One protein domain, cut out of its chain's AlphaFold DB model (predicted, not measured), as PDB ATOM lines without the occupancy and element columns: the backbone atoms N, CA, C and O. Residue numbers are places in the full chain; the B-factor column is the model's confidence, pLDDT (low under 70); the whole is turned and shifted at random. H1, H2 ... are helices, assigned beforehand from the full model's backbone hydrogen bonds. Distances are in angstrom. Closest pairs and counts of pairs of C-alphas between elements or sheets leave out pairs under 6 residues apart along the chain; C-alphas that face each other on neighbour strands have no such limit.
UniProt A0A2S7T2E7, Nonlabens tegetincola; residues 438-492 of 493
ATOM      1  N   HIS A 438      94.448 106.757 110.556       96.12
ATOM      2  CA  HIS A 438      94.468 108.040 111.282       96.12
ATOM      3  C   HIS A 438      94.092 109.229 110.385       96.12
ATOM      4  O   HIS A 438      93.251 110.054 110.739       96.12
ATOM      5  N   ILE A 439      94.640 109.270 109.161       96.44
ATOM      6  CA  ILE A 439      94.296 110.308 108.184       96.44
ATOM      7  C   ILE A 439      92.820 110.202 107.779       96.44
ATOM      8  O   ILE A 439      92.144 111.212 107.616       96.44
ATOM      9  N   MET A 440      92.293 108.986 107.618       97.56
ATOM     10  CA  MET A 440      90.865 108.785 107.361       97.56
ATOM     11  C   MET A 440      90.001 109.235 108.544       97.56
ATOM     12  O   MET A 440      88.982 109.889 108.323       97.56
ATOM     13  N   TYR A 441      90.409 108.914 109.772       97.56
ATOM     14  CA  TYR A 441      89.714 109.273 111.004       97.56
ATOM     15  C   TYR A 441      89.550 110.787 111.132       97.56
ATOM     16  O   TYR A 441      88.415 111.271 111.114       97.56
ATOM     17  N   PHE A 442      90.648 111.558 111.149       95.19
ATOM     18  CA  PHE A 442      90.520 113.006 111.347       95.19
ATOM     19  C   PHE A 442      89.793 113.667 110.171       95.19
ATOM     20  O   PHE A 442      89.053 114.627 110.366       95.19
ATOM     21  N   ARG A 443      89.947 113.158 108.939       96.06
ATOM     22  CA  ARG A 443      89.227 113.720 107.788       96.06
ATOM     23  C   ARG A 443      87.730 113.480 107.888       96.06
ATOM     24  O   ARG A 443      86.968 114.402 107.636       96.06
ATOM     25  N   LYS A 444      87.292 112.290 108.307       96.12
ATOM     26  CA  LYS A 444      85.870 112.031 108.581       96.12
ATOM     27  C   LYS A 444      85.322 112.902 109.715       96.12
ATOM     28  O   LYS A 444      84.157 113.272 109.665       96.12
ATOM     29  N   LYS A 445      86.150 113.208 110.716       95.44
ATOM     30  CA  LYS A 445      85.802 114.064 111.859       95.44
ATOM     31  C   LYS A 445      85.720 115.553 111.490       95.44
ATOM     32  O   LYS A 445      84.913 116.289 112.056       95.44
ATOM     33  N   ASN A 446      86.563 116.016 110.564       95.31
ATOM     34  CA  ASN A 446      86.794 117.448 110.355       95.31
ATOM     35  C   ASN A 446      86.335 118.013 109.006       95.31
ATOM     36  O   ASN A 446      86.075 119.209 108.921       95.31
ATOM     37  N   TYR A 447      86.217 117.183 107.972       95.12
ATOM     38  CA  TYR A 447      85.996 117.631 106.597       95.12
ATOM     39  C   TYR A 447      84.587 117.289 106.112       95.12
ATOM     40  O   TYR A 447      83.966 116.326 106.565       95.12
ATOM     41  N   SER A 448      84.097 118.058 105.138       93.31
ATOM     42  CA  SER A 448      82.826 117.776 104.475       93.31
ATOM     43  C   SER A 448      82.897 116.481 103.661       93.31
ATOM     44  O   SER A 448      83.968 116.009 103.253       93.31
ATOM     45  N   GLU A 449      81.736 115.895 103.365       93.62
ATOM     46  CA  GLU A 449      81.662 114.695 102.528       93.62
ATOM     47  C   GLU A 449      82.272 114.937 101.134       93.62
ATOM     48  O   GLU A 449      82.964 114.074 100.587       93.62
ATOM     49  N   ASN A 450      82.072 116.131 100.572       93.88
ATOM     50  CA  ASN A 450      82.605 116.499  99.265       93.88
ATOM     51  C   ASN A 450      84.124 116.717  99.301       93.88
ATOM     52  O   ASN A 450      84.810 116.244  98.392       93.88
ATOM     53  N   GLN A 451      84.675 117.284 100.380       96.12
ATOM     54  CA  GLN A 451      86.127 117.294 100.602       96.12
ATOM     55  C   GLN A 451      86.698 115.880 100.699       96.12
ATOM     56  O   GLN A 451      87.744 115.583 100.116       96.12
ATOM     57  N   LEU A 452      86.006 114.957 101.375       96.38
ATOM     58  CA  LEU A 452      86.439 113.562 101.454       96.38
ATOM     59  C   LEU A 452      86.371 112.854 100.087       96.38
ATOM     60  O   LEU A 452      87.281 112.094  99.748       96.38
ATOM     61  N   LYS A 453      85.349 113.127  99.265       96.25
ATOM     62  CA  LYS A 453      85.229 112.632  97.878       96.25
ATOM     63  C   LYS A 453      86.319 113.195  96.961       96.25
ATOM     64  O   LYS A 453      86.908 112.443  96.174       96.25
ATOM     65  N   GLY A 454      86.606 114.491  97.069       96.88
ATOM     66  CA  GLY A 454      87.713 115.155  96.382       96.88
ATOM     67  C   GLY A 454      89.044 114.506  96.742       96.88
ATOM     68  O   GLY A 454      89.753 113.974  95.885       96.88
ATOM     69  N   TYR A 455      89.323 114.394  98.037       97.19
ATOM     70  CA  TYR A 455      90.511 113.720  98.545       97.19
ATOM     71  C   TYR A 455      90.608 112.254  98.103       97.19
ATOM     72  O   TYR A 455      91.680 111.807  97.691       97.19
ATOM     73  N   LYS A 456      89.495 111.506  98.092       97.69
ATOM     74  CA  LYS A 456      89.443 110.131  97.569       97.69
ATOM     75  C   LYS A 456      89.929 110.060  96.126       97.69
ATOM     76  O   LYS A 456      90.698 109.163  95.785       97.69
ATOM     77  N   LEU A 457      89.511 111.003  95.283       97.25
ATOM     78  CA  LEU A 457      89.927 111.048  93.884       97.25
ATOM     79  C   LEU A 457      91.405 111.445  93.740       97.25
ATOM     80  O   LEU A 457      92.125 110.822  92.962       97.25
ATOM     81  N   VAL A 458      91.897 112.397  94.542       97.25
ATOM     82  CA  VAL A 458      93.337 112.716  94.614       97.25
ATOM     83  C   VAL A 458      94.151 111.478  95.003       97.25
ATOM     84  O   VAL A 458      95.158 111.172  94.362       97.25
ATOM     85  N   GLN A 459      93.709 110.734  96.018       97.25
ATOM     86  CA  GLN A 459      94.375 109.514  96.469       97.25
ATOM     87  C   GLN A 459      94.306 108.397  95.428       97.25
ATOM     88  O   GLN A 459      95.280 107.656  95.278       97.25
ATOM     89  N   TRP A 460      93.214 108.303  94.670       97.12
ATOM     90  CA  TRP A 460      93.101 107.364  93.558       97.12
ATOM     91  C   TRP A 460      94.196 107.613  92.513       97.12
ATOM     92  O   TRP A 460      94.883 106.665  92.130       97.12
ATOM     93  N   PHE A 461      94.423 108.874  92.122       96.06
ATOM     94  CA  PHE A 461      95.498 109.247  91.192       96.06
ATOM     95  C   PHE A 461      96.889 109.037  91.800       96.06
ATOM     96  O   PHE A 461      97.757 108.448  91.163       96.06
ATOM     97  N   LYS A 462      97.110 109.455  93.056       95.69
ATOM     98  CA  LYS A 462      98.409 109.305  93.744       95.69
ATOM     99  C   LYS A 462      98.860 107.848  93.900       95.69
ATOM    100  O   LYS A 462     100.066 107.602  94.007       95.69
ATOM    101  N   ASN A 463      97.911 106.911  93.952       95.50
ATOM    102  CA  ASN A 463      98.161 105.475  94.090       95.50
ATOM    103  C   ASN A 463      98.029 104.700  92.770       95.50
ATOM    104  O   ASN A 463      98.168 103.477  92.789       95.50
ATOM    105  N   TYR A 464      97.769 105.368  91.640       95.25
ATOM    106  CA  TYR A 464      97.665 104.710  90.335       95.25
ATOM    107  C   TYR A 464      98.955 103.945  90.010       95.25
ATOM    108  O   TYR A 464     100.049 104.480  90.177       95.25
ATOM    109  N   GLY A 465      98.843 102.668  89.628       91.06
ATOM    110  CA  GLY A 465      99.992 101.773  89.411       91.06
ATOM    111  C   GLY A 465     100.626 101.212  90.693       91.06
ATOM    112  O   GLY A 465     101.053 100.061  90.710       91.06
ATOM    113  N   LYS A 466     100.615 101.963  91.803       92.00
ATOM    114  CA  LYS A 466     101.283 101.590  93.070       92.00
ATOM    115  C   LYS A 466     100.626 100.432  93.820       92.00
ATOM    116  O   LYS A 466     101.242  99.860  94.710       92.00
ATOM    117  N   LEU A 467      99.386 100.091  93.477       88.38
ATOM    118  CA  LEU A 467      98.667  98.942  94.037       88.38
ATOM    119  C   LEU A 467      98.855  97.660  93.201       88.38
ATOM    120  O   LEU A 467      98.073  96.726  93.340       88.38
ATOM    121  N   GLY A 468      99.849  97.615  92.307       87.56
ATOM    122  CA  GLY A 468     100.167  96.423  91.510       87.56
ATOM    123  C   GLY A 468      99.342  96.273  90.228       87.56
ATOM    124  O   GLY A 468      99.254  95.183  89.666       87.56
ATOM    125  N   SER A 469      98.702  97.343  89.744       89.06
ATOM    126  CA  SER A 469      98.042  97.330  88.437       89.06
ATOM    127  C   SER A 469      97.975  98.711  87.789       89.06
ATOM    128  O   SER A 469      97.576  99.683  88.427       89.06
ATOM    129  N   PHE A 470      98.291  98.763  86.493       92.25
ATOM    130  CA  PHE A 470      98.107  99.937  85.632       92.25
ATOM    131  C   PHE A 470      96.783  99.917  84.852       92.25
ATOM    132  O   PHE A 470      96.477 100.878  84.149       92.25
ATOM    133  N   LEU A 471      95.986  98.845  84.969       94.75
ATOM    134  CA  LEU A 471      94.674  98.750  84.325       94.75
ATOM    135  C   LEU A 471      93.639  99.550  85.138       94.75
ATOM    136  O   LEU A 471      93.435  99.218  86.312       94.75
ATOM    137  N   PRO A 472      92.941 100.548  84.554       93.00
ATOM    138  CA  PRO A 472      92.104 101.480  85.316       93.00
ATOM    139  C   PRO A 472      91.035 100.811  86.190       93.00
ATOM    140  O   PRO A 472      90.855 101.177  87.353       93.00
ATOM    141  N   TRP A 473      90.341  99.797  85.665       94.38
ATOM    142  CA  TRP A 473      89.287  99.083  86.395       94.38
ATOM    143  C   TRP A 473      89.849  98.238  87.543       94.38
ATOM    144  O   TRP A 473      89.280  98.209  88.638       94.38
ATOM    145  N   ARG A 474      90.992  97.578  87.319       94.62
ATOM    146  CA  ARG A 474      91.653  96.728  88.315       94.62
ATOM    147  C   ARG A 474      92.245  97.585  89.434       94.62
ATOM    148  O   ARG A 474      92.032  97.263  90.602       94.62
ATOM    149  N   HIS A 475      92.863  98.718  89.088       95.50
ATOM    150  CA  HIS A 475      93.294  99.742  90.043       95.50
ATOM    151  C   HIS A 475      92.118 100.293  90.855       95.50
ATOM    152  O   HIS A 475      92.171 100.286  92.079       95.50
ATOM    153  N   ASN A 476      91.011 100.684  90.211       95.56
ATOM    154  CA  ASN A 476      89.819 101.172  90.915       95.56
ATOM    155  C   ASN A 476      89.273 100.145  91.921       95.56
ATOM    156  O   ASN A 476      88.924 100.515  93.040       95.56
ATOM    157  N   ARG A 477      89.253  98.853  91.567       96.19
ATOM    158  CA  ARG A 477      88.846  97.780  92.487       96.19
ATOM    159  C   ARG A 477      89.784  97.668  93.693       96.19
ATOM    160  O   ARG A 477      89.305  97.591  94.820       96.19
ATOM    161  N   LEU A 478      91.099  97.655  93.468       96.25
ATOM    162  CA  LEU A 478      92.100  97.543  94.539       96.25
ATOM    163  C   LEU A 478      92.109  98.779  95.442       96.25
ATOM    164  O   LEU A 478      92.093  98.644  96.663       96.25
ATOM    165  N   PHE A 479      92.042  99.974  94.857       97.44
ATOM    166  CA  PHE A 479      91.960 101.224  95.602       97.44
ATOM    167  C   PHE A 479      90.699 101.292  96.465       97.44
ATOM    168  O   PHE A 479      90.776 101.697  97.619       97.44
ATOM    169  N   ASN A 480      89.543 100.856  95.956       97.12
ATOM    170  CA  ASN A 480      88.325 100.819  96.766       97.12
ATOM    171  C   ASN A 480      88.446  99.851  97.952       97.12
ATOM    172  O   ASN A 480      87.996 100.194  99.040       97.12
ATOM    173  N   LYS A 481      89.110  98.696  97.788       97.06
ATOM    174  CA  LYS A 481      89.416  97.802  98.920       97.06
ATOM    175  C   LYS A 481      90.329  98.478  99.950       97.06
ATOM    176  O   LYS A 481      90.042  98.417 101.140       97.06
ATOM    177  N   ALA A 482      91.378  99.167  99.498       97.38
ATOM    178  CA  ALA A 482      92.281  99.923 100.369       97.38
ATOM    179  C   ALA A 482      91.562 101.071 101.106       97.38
ATOM    180  O   ALA A 482      91.838 101.341 102.274       97.38
ATOM    181  N   TRP A 483      90.622 101.737 100.435       98.12
ATOM    182  CA  TRP A 483      89.820 102.820 100.998       98.12
ATOM    183  C   TRP A 483      88.837 102.321 102.063       98.12
ATOM    184  O   TRP A 483      88.743 102.917 103.133       98.12
ATOM    185  N   GLU A 484      88.120 101.222 101.805       97.50
ATOM    186  CA  GLU A 484      87.218 100.642 102.809       97.50
ATOM    187  C   GLU A 484      87.987 100.012 103.977       97.50
ATOM    188  O   GLU A 484      87.546 100.145 105.114       97.50
ATOM    189  N   SER A 485      89.169  99.428 103.740       96.94
ATOM    190  CA  SER A 485      90.082  99.020 104.819       96.94
ATOM    191  C   SER A 485      90.456 100.218 105.702       96.94
ATOM    192  O   SER A 485      90.276 100.179 106.917       96.94
ATOM    193  N   SER A 486      90.850 101.341 105.092       97.56
ATOM    194  CA  SER A 486      91.140 102.586 105.815       97.56
ATOM    195  C   SER A 486      89.958 103.058 106.670       97.56
ATOM    196  O   SER A 486      90.137 103.366 107.845       97.56
ATOM    197  N   LYS A 487      88.734 103.044 106.123       97.38
ATOM    198  CA  LYS A 487      87.510 103.388 106.867       97.38
ATOM    199  C   LYS A 487      87.211 102.419 108.008       97.38
ATOM    200  O   LYS A 487      86.776 102.875 109.060       97.38
ATOM    201  N   LYS A 488      87.412 101.115 107.797       96.69
ATOM    202  CA  LYS A 488      87.194 100.078 108.810       96.69
ATOM    203  C   LYS A 488      88.066 100.348 110.032       96.69
ATOM    204  O   LYS A 488      87.527 100.474 111.122       96.69
ATOM    205  N   TYR A 489      89.376 100.488 109.833       96.25
ATOM    206  CA  TYR A 489      90.298 100.747 110.939       96.25
ATOM    207  C   TYR A 489      90.122 102.140 111.537       96.25
ATOM    208  O   TYR A 489      90.245 102.293 112.740       96.25
ATOM    209  N   ALA A 490      89.773 103.149 110.734       96.56
ATOM    210  CA  ALA A 490      89.472 104.475 111.267       96.56
ATOM    211  C   ALA A 490      88.284 104.455 112.239       96.56
ATOM    212  O   ALA A 490      88.268 105.220 113.187       96.56
ATOM    213  N   ASN A 491      87.289 103.592 112.026       94.62
ATOM    214  CA  ASN A 491      86.156 103.460 112.947       94.62
ATOM    215  C   ASN A 491      86.508 102.736 114.257       94.62
ATOM    216  O   ASN A 491      85.670 102.714 115.153       94.62
ATOM    217  N   SER A 492      87.679 102.103 114.342       91.75
ATOM    218  CA  SER A 492      88.145 101.371 115.525       91.75
ATOM    219  C   SER A 492      89.285 102.077 116.266       91.75
ATOM    220  O   SER A 492      89.906 101.442 117.114       91.75
TER     221      SER A 492
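AT A GLANCE: This is residues 438 to 492 of the 493 residues of a protein of Nonlabens tegetincola (UniProt A0A2S7T2E7). Three helices make a small open triangle: the two longer ones, H2 and H3, spread from each other like a loose V, and the short H1 sits across its wide end, next to the last part of H3. At the other end the link of residues 463 to 471 folds the chain back from H2 into H3. The printed part has 55 residues with three named helices, in the order H1, H2, H3, and no named strand; the class is all helix. It is only just compact, close to loose, with a radius of gyration of the C-alphas of 11.6 A, and its spans are 33 by 22 by 13 A.

IN THESE COORDINATES: Find C-alpha 438 at (94.468, 108.040, 111.282); there H1 begins, and it runs to residue 446. Next look at C-alpha 449 at (81.662, 114.695, 102.528), where H2 starts; it covers residues 449 to 462, 19.7 A from first to last C-alpha. H3, residues 472 to 490, is the longest at 26.3 A and ends at C-alpha 490, at (89.472, 104.475, 111.267).

HOW THE PARTS SIT: Start with H1 and H2, which are close but not clearly touching: their closest C-alphas, of Arg 443 and Leu 452, are 6.9 A apart. They run opposite ways at a shallow tilt of 28 degrees. H1 and H3 touch, about perpendicular at 76 degrees, H3 with residues 486 to 490 alone; their closest C-alphas, of Tyr 441 and Ala 490, are 4.8 A apart. H2 and H3 are close but not clearly touching, with the C-alphas of Trp 460 and Phe 479 closest at 6.6 A. They run opposite ways at a steep tilt of 53 degrees. In H1, H2 and H3 every O i to N i+4 pair is within hydrogen-bond range.

THE WHOLE: The C-alphas farthest apart, of Asn 446 and Leu 471, are 33.0 A from each other. The printed part has no cut; the link from H1 to H2 is tight, and the link from H2 to H3, nine residues, is short. Look at residues 445 to 450 for the stretch that stands free. The mean pLDDT of the printed part is 95.4, and no printed residue is under 70.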